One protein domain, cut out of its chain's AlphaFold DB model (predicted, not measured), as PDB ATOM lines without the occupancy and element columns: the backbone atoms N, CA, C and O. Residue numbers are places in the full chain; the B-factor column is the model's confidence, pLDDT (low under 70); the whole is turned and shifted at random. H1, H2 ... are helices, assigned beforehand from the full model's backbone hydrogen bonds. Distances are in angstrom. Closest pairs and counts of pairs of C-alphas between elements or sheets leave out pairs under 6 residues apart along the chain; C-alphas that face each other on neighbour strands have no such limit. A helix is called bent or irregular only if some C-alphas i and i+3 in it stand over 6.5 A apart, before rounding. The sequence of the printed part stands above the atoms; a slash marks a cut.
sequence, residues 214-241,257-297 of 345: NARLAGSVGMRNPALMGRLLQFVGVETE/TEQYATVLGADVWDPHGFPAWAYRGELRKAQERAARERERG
ATOM      1  N   ASN A 214       2.946 -66.179 103.873       79.00
ATOM      2  CA  ASN A 214       2.441 -64.840 104.203       79.00
ATOM      3  C   ASN A 214       1.982 -64.701 105.665       79.00
ATOM      4  O   ASN A 214       2.163 -63.639 106.248       79.00
ATOM      5  N   ALA A 215       1.440 -65.755 106.285       80.94
ATOM      6  CA  ALA A 215       1.042 -65.726 107.696       80.94
ATOM      7  C   ALA A 215       2.272 -65.702 108.618       80.94
ATOM      8  O   ALA A 215       2.334 -64.930 109.573       80.94
ATOM      9  N   ARG A 216       3.303 -66.488 108.282       82.06
ATOM     10  CA  ARG A 216       4.585 -66.475 108.999       82.06
ATOM     11  C   ARG A 216       5.340 -65.159 108.796       82.06
ATOM     12  O   ARG A 216       5.975 -64.673 109.727       82.06
ATOM     13  N   LEU A 217       5.243 -64.568 107.606       82.31
ATOM     14  CA  LEU A 217       5.820 -63.264 107.298       82.31
ATOM     15  C   LEU A 217       5.110 -62.144 108.071       82.31
ATOM     16  O   LEU A 217       5.786 -61.312 108.672       82.31
ATOM     17  N   ALA A 218       3.777 -62.161 108.135       80.19
ATOM     18  CA  ALA A 218       2.995 -61.202 108.918       80.19
ATOM     19  C   ALA A 218       3.289 -61.293 110.427       80.19
ATOM     20  O   ALA A 218       3.341 -60.275 111.109       80.19
ATOM     21  N   GLY A 219       3.539 -62.502 110.945       79.12
ATOM     22  CA  GLY A 219       3.947 -62.724 112.335       79.12
ATOM     23  C   GLY A 219       5.434 -62.474 112.625       79.12
ATOM     24  O   GLY A 219       5.844 -62.556 113.783       79.12
ATOM     25  N   SER A 220       6.252 -62.195 111.605       83.12
ATOM     26  CA  SER A 220       7.694 -62.002 111.773       83.12
ATOM     27  C   SER A 220       8.018 -60.672 112.463       83.12
ATOM     28  O   SER A 220       7.322 -59.671 112.297       83.12
ATOM     29  N   VAL A 221       9.115 -60.646 113.224       77.94
ATOM     30  CA  VAL A 221       9.563 -59.471 113.998       77.94
ATOM     31  C   VAL A 221       9.806 -58.247 113.102       77.94
ATOM     32  O   VAL A 221       9.541 -57.123 113.517       77.94
ATOM     33  N   GLY A 222      10.227 -58.459 111.850       77.81
ATOM     34  CA  GLY A 222      10.400 -57.382 110.873       77.81
ATOM     35  C   GLY A 222       9.079 -56.727 110.460       77.81
ATOM     36  O   GLY A 222       9.009 -55.507 110.367       77.81
ATOM     37  N   MET A 223       8.013 -57.512 110.280       79.62
ATOM     38  CA  MET A 223       6.704 -56.985 109.870       79.62
ATOM     39  C   MET A 223       5.877 -56.441 111.049       79.62
ATOM     40  O   MET A 223       4.948 -55.666 110.842       79.62
ATOM     41  N   ARG A 224       6.237 -56.797 112.292       80.00
ATOM     42  CA  ARG A 224       5.639 -56.238 113.518       80.00
ATOM     43  C   ARG A 224       6.074 -54.808 113.827       80.00
ATOM     44  O   ARG A 224       5.434 -54.165 114.652       80.00
ATOM     45  N   ASN A 225       7.139 -54.306 113.200       86.75
ATOM     46  CA  ASN A 225       7.546 -52.918 113.368       86.75
ATOM     47  C   ASN A 225       6.663 -52.004 112.493       86.75
ATOM     48  O   ASN A 225       6.848 -51.986 111.272       86.75
ATOM     49  N   PRO A 226       5.750 -51.201 113.074       81.00
ATOM     50  CA  PRO A 226       4.862 -50.340 112.293       81.00
ATOM     51  C   PRO A 226       5.625 -49.271 111.492       81.00
ATOM     52  O   PRO A 226       5.143 -48.819 110.456       81.00
ATOM     53  N   ALA A 227       6.838 -48.899 111.916       82.88
ATOM     54  CA  ALA A 227       7.675 -47.931 111.211       82.88
ATOM     55  C   ALA A 227       8.404 -48.529 109.993       82.88
ATOM     56  O   ALA A 227       8.846 -47.782 109.120       82.88
ATOM     57  N   LEU A 228       8.541 -49.858 109.905       84.31
ATOM     58  CA  LEU A 228       9.239 -50.510 108.793       84.31
ATOM     59  C   LEU A 228       8.484 -50.298 107.481       84.31
ATOM     60  O   LEU A 228       9.086 -49.877 106.498       84.31
ATOM     61  N   MET A 229       7.165 -50.510 107.482       82.19
ATOM     62  CA  MET A 229       6.349 -50.312 106.284       82.19
ATOM     63  C   MET A 229       6.429 -48.861 105.792       82.19
ATOM     64  O   MET A 229       6.636 -48.637 104.605       82.19
ATOM     65  N   GLY A 230       6.378 -47.885 106.709       82.25
ATOM     66  CA  GLY A 230       6.546 -46.463 106.387       82.25
ATOM     67  C   GLY A 230       7.904 -46.136 105.758       82.25
ATOM     68  O   GLY A 230       7.962 -45.412 104.770       82.25
ATOM     69  N   ARG A 231       8.997 -46.730 106.255       86.06
ATOM     70  CA  ARG A 231      10.341 -46.560 105.669       86.06
ATOM     71  C   ARG A 231      10.496 -47.234 104.307       86.06
ATOM     72  O   ARG A 231      11.162 -46.677 103.443       86.06
ATOM     73  N   LEU A 232       9.899 -48.411 104.099       84.88
ATOM     74  CA  LEU A 232       9.896 -49.075 102.788       84.88
ATOM     75  C   LEU A 232       9.137 -48.233 101.758       84.88
ATOM     76  O   LEU A 232       9.621 -48.029 100.651       84.88
ATOM     77  N   LEU A 233       7.976 -47.711 102.147       80.94
ATOM     78  CA  LEU A 233       7.164 -46.805 101.338       80.94
ATOM     79  C   LEU A 233       7.932 -45.515 100.999       80.94
ATOM     80  O   LEU A 233       8.016 -45.141  99.830       80.94
ATOM     81  N   GLN A 234       8.604 -44.917 101.984       82.19
ATOM     82  CA  GLN A 234       9.475 -43.758 101.786       82.19
ATOM     83  C   GLN A 234      10.664 -44.053 100.856       82.19
ATOM     84  O   GLN A 234      10.984 -43.234  99.998       82.19
ATOM     85  N   PHE A 235      11.298 -45.224 100.977       79.12
ATOM     86  CA  PHE A 235      12.392 -45.643 100.091       79.12
ATOM     87  C   PHE A 235      11.933 -45.806  98.635       79.12
ATOM     88  O   PHE A 235      12.643 -45.414  97.716       79.12
ATOM     89  N   VAL A 236      10.723 -46.333  98.425       78.44
ATOM     90  CA  VAL A 236      10.087 -46.432  97.099       78.44
ATOM     91  C   VAL A 236       9.585 -45.060  96.611       78.44
ATOM     92  O   VAL A 236       9.154 -44.917  95.471       78.44
ATOM     93  N   GLY A 237       9.681 -44.021  97.446       64.38
ATOM     94  CA  GLY A 237       9.241 -42.667  97.129       64.38
ATOM     95  C   GLY A 237       7.725 -42.492  97.162       64.38
ATOM     96  O   GLY A 237       7.244 -41.452  96.727       64.38
ATOM     97  N   VAL A 238       6.989 -43.477  97.684       66.50
ATOM     98  CA  VAL A 238       5.539 -43.438  97.894       66.50
ATOM     99  C   VAL A 238       5.316 -43.083  99.360       66.50
ATOM    100  O   VAL A 238       5.086 -43.953 100.194       66.50
ATOM    101  N   GLU A 239       5.465 -41.810  99.719       62.50
ATOM    102  CA  GLU A 239       5.188 -41.390 101.096       62.50
ATOM    103  C   GLU A 239       3.693 -41.538 101.410       62.50
ATOM    104  O   GLU A 239       2.834 -41.324 100.563       62.50
ATOM    105  N   THR A 240       3.363 -41.967 102.630       57.44
ATOM    106  CA  THR A 240       1.971 -42.026 103.113       57.44
ATOM    107  C   THR A 240       1.531 -40.735 103.796       57.44
ATOM    108  O   THR A 240       0.329 -40.531 103.974       57.44
ATOM    109  N   GLU A 241       2.486 -39.886 104.182       57.66
ATOM    110  CA  GLU A 241       2.263 -38.509 104.620       57.66
ATOM    111  C   GLU A 241       2.249 -37.617 103.381       57.66
ATOM    112  O   GLU A 241       3.259 -37.079 102.947       57.66
ATOM    113  N   THR A 257      -0.275 -35.781  92.953       61.66
ATOM    114  CA  THR A 257      -0.301 -36.701  91.818       61.66
ATOM    115  C   THR A 257       0.664 -37.876  91.940       61.66
ATOM    116  O   THR A 257       0.501 -38.852  91.214       61.66
ATOM    117  N   GLU A 258       1.619 -37.842  92.878       67.94
ATOM    118  CA  GLU A 258       2.491 -38.994  93.171       67.94
ATOM    119  C   GLU A 258       1.684 -40.208  93.675       67.94
ATOM    120  O   GLU A 258       2.109 -41.347  93.502       67.94
ATOM    121  N   GLN A 259       0.466 -39.983  94.194       72.38
ATOM    122  CA  GLN A 259      -0.498 -41.028  94.582       72.38
ATOM    123  C   GLN A 259      -0.939 -41.921  93.418       72.38
ATOM    124  O   GLN A 259      -1.289 -43.080  93.629       72.38
ATOM    125  N   TYR A 260      -0.937 -41.371  92.205       78.75
ATOM    126  CA  TYR A 260      -1.402 -42.023  90.985       78.75
ATOM    127  C   TYR A 260      -0.271 -42.171  89.968       78.75
ATOM    128  O   TYR A 260      -0.531 -42.289  88.774       78.75
ATOM    129  N   ALA A 261       0.988 -42.140  90.410       77.38
ATOM    130  CA  ALA A 261       2.115 -42.353  89.517       77.38
ATOM    131  C   ALA A 261       2.084 -43.788  88.965       77.38
ATOM    132  O   ALA A 261       2.011 -44.762  89.716       77.38
ATOM    133  N   THR A 262       2.144 -43.923  87.642       80.44
ATOM    134  CA  THR A 262       2.243 -45.216  86.956       80.44
ATOM    135  C   THR A 262       3.374 -45.169  85.930       80.44
ATOM    136  O   THR A 262       3.874 -44.101  85.587       80.44
ATOM    137  N   VAL A 263       3.800 -46.338  85.445       82.81
ATOM    138  CA  VAL A 263       4.796 -46.456  84.358       82.81
ATOM    139  C   VAL A 263       4.140 -46.263  82.977       82.81
ATOM    140  O   VAL A 263       4.808 -46.316  81.949       82.81
ATOM    141  N   LEU A 264       2.818 -46.076  82.935       84.06
ATOM    142  CA  LEU A 264       2.080 -45.872  81.694       84.06
ATOM    143  C   LEU A 264       2.361 -44.468  81.146       84.06
ATOM    144  O   LEU A 264       2.568 -43.522  81.904       84.06
ATOM    145  N   GLY A 265       2.370 -44.336  79.819       83.44
ATOM    146  CA  GLY A 265       2.498 -43.031  79.173       83.44
ATOM    147  C   GLY A 265       1.324 -42.116  79.529       83.44
ATOM    148  O   GLY A 265       0.202 -42.593  79.716       83.44
ATOM    149  N   ALA A 266       1.579 -40.806  79.577       79.94
ATOM    150  CA  ALA A 266       0.571 -39.792  79.908       79.94
ATOM    151  C   ALA A 266      -0.660 -39.835  78.980       79.94
ATOM    152  O   ALA A 266      -1.757 -39.475  79.393       79.94
ATOM    153  N   ASP A 267      -0.490 -40.347  77.757       84.81
ATOM    154  CA  ASP A 267      -1.563 -40.527  76.773       84.81
ATOM    155  C   ASP A 267      -2.611 -41.569  77.209       84.81
ATOM    156  O   ASP A 267      -3.763 -41.518  76.781       84.81
ATOM    157  N   VAL A 268      -2.215 -42.531  78.049       86.56
ATOM    158  CA  VAL A 268      -3.081 -43.606  78.565       86.56
ATOM    159  C   VAL A 268      -3.526 -43.314  79.998       86.56
ATOM    160  O   VAL A 268      -4.616 -43.719  80.405       86.56
ATOM    161  N   TRP A 269      -2.691 -42.620  80.773       86.12
ATOM    162  CA  TRP A 269      -2.954 -42.310  82.171       86.12
ATOM    163  C   TRP A 269      -2.454 -40.911  82.531       86.12
ATOM    164  O   TRP A 269      -1.254 -40.701  82.704       86.12
ATOM    165  N   ASP A 270      -3.387 -39.973  82.699       84.88
ATOM    166  CA  ASP A 270      -3.087 -38.624  83.172       84.88
ATOM    167  C   ASP A 270      -3.420 -38.482  84.671       84.88
ATOM    168  O   ASP A 270      -4.591 -38.329  85.035       84.88
ATOM    169  N   PRO A 271      -2.414 -38.487  85.567       80.62
ATOM    170  CA  PRO A 271      -2.630 -38.299  86.997       80.62
ATOM    171  C   PRO A 271      -3.054 -36.868  87.371       80.62
ATOM    172  O   PRO A 271      -3.435 -36.649  88.521       80.62
ATOM    173  N   HIS A 272      -2.991 -35.902  86.445       77.81
ATOM    174  CA  HIS A 272      -3.438 -34.520  86.646       77.81
ATOM    175  C   HIS A 272      -4.883 -34.270  86.192       77.81
ATOM    176  O   HIS A 272      -5.480 -33.278  86.613       77.81
ATOM    177  N   GLY A 273      -5.465 -35.169  85.395       82.50
ATOM    178  CA  GLY A 273      -6.832 -35.054  84.883       82.50
ATOM    179  C   GLY A 273      -7.926 -35.382  85.907       82.50
ATOM    180  O   GLY A 273      -9.111 -35.191  85.629       82.50
ATOM    181  N   PHE A 274      -7.561 -35.877  87.096       83.25
ATOM    182  CA  PHE A 274      -8.533 -36.270  88.112       83.25
ATOM    183  C   PHE A 274      -9.160 -35.068  88.835       83.25
ATOM    184  O   PHE A 274      -8.458 -34.118  89.198       83.25
ATOM    185  N   PRO A 275     -10.476 -35.112  89.116       86.62
ATOM    186  CA  PRO A 275     -11.141 -34.081  89.903       86.62
ATOM    187  C   PRO A 275     -10.640 -34.076  91.355       86.62
ATOM    188  O   PRO A 275     -10.227 -35.103  91.888       86.62
ATOM    189  N   ALA A 276     -10.728 -32.926  92.033       80.31
ATOM    190  CA  ALA A 276     -10.155 -32.730  93.372       80.31
ATOM    191  C   ALA A 276     -10.624 -33.760  94.424       80.31
ATOM    192  O   ALA A 276      -9.837 -34.170  95.266       80.31
ATOM    193  N   TRP A 277     -11.874 -34.232  94.349       81.25
ATOM    194  CA  TRP A 277     -12.417 -35.243  95.269       81.25
ATOM    195  C   TRP A 277     -11.835 -36.648  95.068       81.25
ATOM    196  O   TRP A 277     -11.957 -37.486  95.959       81.25
ATOM    197  N   ALA A 278     -11.239 -36.924  93.905       82.31
ATOM    198  CA  ALA A 278     -10.682 -38.234  93.602       82.31
ATOM    199  C   ALA A 278      -9.373 -38.477  94.361       82.31
ATOM    200  O   ALA A 278      -9.063 -39.628  94.649       82.31
ATOM    201  N   TYR A 279      -8.647 -37.416  94.730       83.69
ATOM    202  CA  TYR A 279      -7.404 -37.518  95.489       83.69
ATOM    203  C   TYR A 279      -7.655 -37.997  96.921       83.69
ATOM    204  O   TYR A 279      -8.621 -37.608  97.584       83.69
ATOM    205  N   ARG A 280      -6.731 -38.813  97.439       80.25
ATOM    206  CA  ARG A 280      -6.882 -39.500  98.731       80.25
ATOM    207  C   ARG A 280      -7.079 -38.542  99.912       80.25
ATOM    208  O   ARG A 280      -7.821 -38.880 100.832       80.25
ATOM    209  N   GLY A 281      -6.444 -37.368  99.885       81.50
ATOM    210  CA  GLY A 281      -6.584 -36.346 100.932       81.50
ATOM    211  C   GLY A 281      -8.007 -35.787 101.009       81.50
ATOM    212  O   GLY A 281      -8.637 -35.810 102.065       81.50
ATOM    213  N   GLU A 282      -8.570 -35.378  99.873       82.94
ATOM    214  CA  GLU A 282      -9.939 -34.853  99.799       82.94
ATOM    215  C   GLU A 282     -10.991 -35.939 100.063       82.94
ATOM    216  O   GLU A 282     -11.970 -35.691 100.767       82.94
ATOM    217  N   LEU A 283     -10.757 -37.173  99.604       84.06
ATOM    218  CA  LEU A 283     -11.615 -38.313  99.930       84.06
ATOM    219  C   LEU A 283     -11.639 -38.588 101.440       84.06
ATOM    220  O   LEU A 283     -12.704 -38.833 102.008       84.06
ATOM    221  N   ARG A 284     -10.483 -38.512 102.110       83.81
ATOM    222  CA  ARG A 284     -10.391 -38.681 103.565       83.81
ATOM    223  C   ARG A 284     -11.142 -37.573 104.301       83.81
ATOM    224  O   ARG A 284     -11.910 -37.880 105.210       83.81
ATOM    225  N   LYS A 285     -10.996 -36.315 103.872       86.75
ATOM    226  CA  LYS A 285     -11.753 -35.174 104.420       86.75
ATOM    227  C   LYS A 285     -13.259 -35.344 104.218       86.75
ATOM    228  O   LYS A 285     -14.034 -35.070 105.132       86.75
ATOM    229  N   ALA A 286     -13.688 -35.828 103.052       86.94
ATOM    230  CA  ALA A 286     -15.092 -36.101 102.764       86.94
ATOM    231  C   ALA A 286     -15.649 -37.236 103.638       86.94
ATOM    232  O   ALA A 286     -16.737 -37.099 104.195       86.94
ATOM    233  N   GLN A 287     -14.895 -38.325 103.820       88.19
ATOM    234  CA  GLN A 287     -15.276 -39.427 104.709       88.19
ATOM    235  C   GLN A 287     -15.354 -38.986 106.168       88.19
ATOM    236  O   GLN A 287     -16.310 -39.327 106.857       88.19
ATOM    237  N   GLU A 288     -14.391 -38.195 106.637       88.44
ATOM    238  CA  GLU A 288     -14.410 -37.645 107.989       88.44
ATOM    239  C   GLU A 288     -15.591 -36.688 108.184       88.44
ATOM    240  O   GLU A 288     -16.279 -36.745 109.203       88.44
ATOM    241  N   ARG A 289     -15.886 -35.842 107.191       87.62
ATOM    242  CA  ARG A 289     -17.064 -34.971 107.207       87.62
ATOM    243  C   ARG A 289     -18.358 -35.782 107.267       87.62
ATOM    244  O   ARG A 289     -19.195 -35.485 108.111       87.62
ATOM    245  N   ALA A 290     -18.489 -36.821 106.443       86.12
ATOM    246  CA  ALA A 290     -19.649 -37.707 106.432       86.12
ATOM    247  C   ALA A 290     -19.782 -38.511 107.737       86.12
ATOM    248  O   ALA A 290     -20.888 -38.709 108.231       86.12
ATOM    249  N   ALA A 291     -18.671 -38.953 108.332       87.06
ATOM    250  CA  ALA A 291     -18.667 -39.615 109.633       87.06
ATOM    251  C   ALA A 291     -19.134 -38.659 110.742       87.06
ATOM    252  O   ALA A 291     -20.050 -38.991 111.491       87.06
ATOM    253  N   ARG A 292     -18.593 -37.434 110.776       86.81
ATOM    254  CA  ARG A 292     -19.002 -36.374 111.714       86.81
ATOM    255  C   ARG A 292     -20.459 -35.942 111.516       86.81
ATOM    256  O   ARG A 292     -21.113 -35.536 112.469       86.81
ATOM    257  N   GLU A 293     -20.974 -35.980 110.292       83.75
ATOM    258  CA  GLU A 293     -22.378 -35.688 109.982       83.75
ATOM    259  C   GLU A 293     -23.300 -36.825 110.433       83.75
ATOM    260  O   GLU A 293     -24.306 -36.569 111.086       83.75
ATOM    261  N   ARG A 294     -22.912 -38.085 110.212       80.50
ATOM    262  CA  ARG A 294     -23.635 -39.259 110.729       80.50
ATOM    263  C   ARG A 294     -23.660 -39.306 112.251       80.50
ATOM    264  O   ARG A 294     -24.662 -39.710 112.824       80.50
ATOM    265  N   GLU A 295     -22.588 -38.889 112.918       78.19
ATOM    266  CA  GLU A 295     -22.561 -38.764 114.378       78.19
ATOM    267  C   GLU A 295     -23.513 -37.677 114.890       78.19
ATOM    268  O   GLU A 295     -24.091 -37.844 115.962       78.19
ATOM    269  N   ARG A 296     -23.734 -36.610 114.109       72.00
ATOM    270  CA  ARG A 296     -24.703 -35.546 114.415       72.00
ATOM    271  C   ARG A 296     -26.145 -35.905 114.033       72.00
ATOM    272  O   ARG A 296     -27.063 -35.427 114.685       72.00
ATOM    273  N   GLY A 297     -26.340 -36.756 113.023       62.53
ATOM    274  CA  GLY A 297     -27.644 -37.170 112.486       62.53
ATOM    275  C   GLY A 297     -28.258 -38.431 113.110       62.53
ATOM    276  O   GLY A 297     -29.291 -38.898 112.633       62.53
TER     277      GLY A 297
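AT A GLANCE: This is residues 214 to 241 and 257 to 297 of the 345 residues of the protein "2221f9fb-6a80-4175-8ff2-5ddcf3a18353" of Thermothielavioides terrestris (UniProt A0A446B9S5). A flat, open, three-armed shape with no packed core: residues 287 to 297, of which 287 to 296 belong to the long helix H4, stick out as one arm, the loop tip at residues 263 to 268 as a second, and residues 214 to 228, of which 214 to 218 belong to H1 and 226 to 228 to H2, as a third. No helix touches another. The printed part has 69 residues with four named helices, H1, H2, H3 and H4 in chain order, and no named strand; the class is all helix. It is extended, with a radius of gyration of the C-alphas of 17.2 A and spans of 44 by 40 by 20 A.

HOW THE PARTS SIT: H4, residues 280 to 296, is close to but not clearly touching H3, residues 257 to 260; their closest C-alphas, those of Gln 259 and Arg 280, are 7.8 A apart. H2, residues 226 to 235, is apart from H3 and from H4. H1, residues 214 to 218, is apart from H2, H3 and H4. In H1 and H4 every O i to N i+4 pair is within hydrogen-bond range; in H2 5 of 6 are, and H3 is too short for such a pair.

IN THESE COORDINATES: H4 runs 24.1 A from C-alpha 280 at (-6.882, -39.500, 98.731) to C-alpha 296 at (-24.703, -35.546, 114.415). H2 is 15.1 A long and neither bent nor irregular, but only just: C-alphas 226 and 229 are 6.2 A apart. H3 measures 5.5 A, and H1, from C-alpha 214 at (2.441, -64.840, 104.203), 6.0 A.

THE WHOLE: The two C-alphas farthest apart, those of Gly 265 and Gly 297, are 45.3 A apart. Residues 242 to 256 are not printed; C-alphas 241 and 257 are 13.2 A apart across this cut. The link from H3 to H4, residues 261 to 279, is long; that from H1 to H2 is short. The mean pLDDT of the printed part is 80.0, with residues 237 to 241, 257 to 258 and 297 under 70.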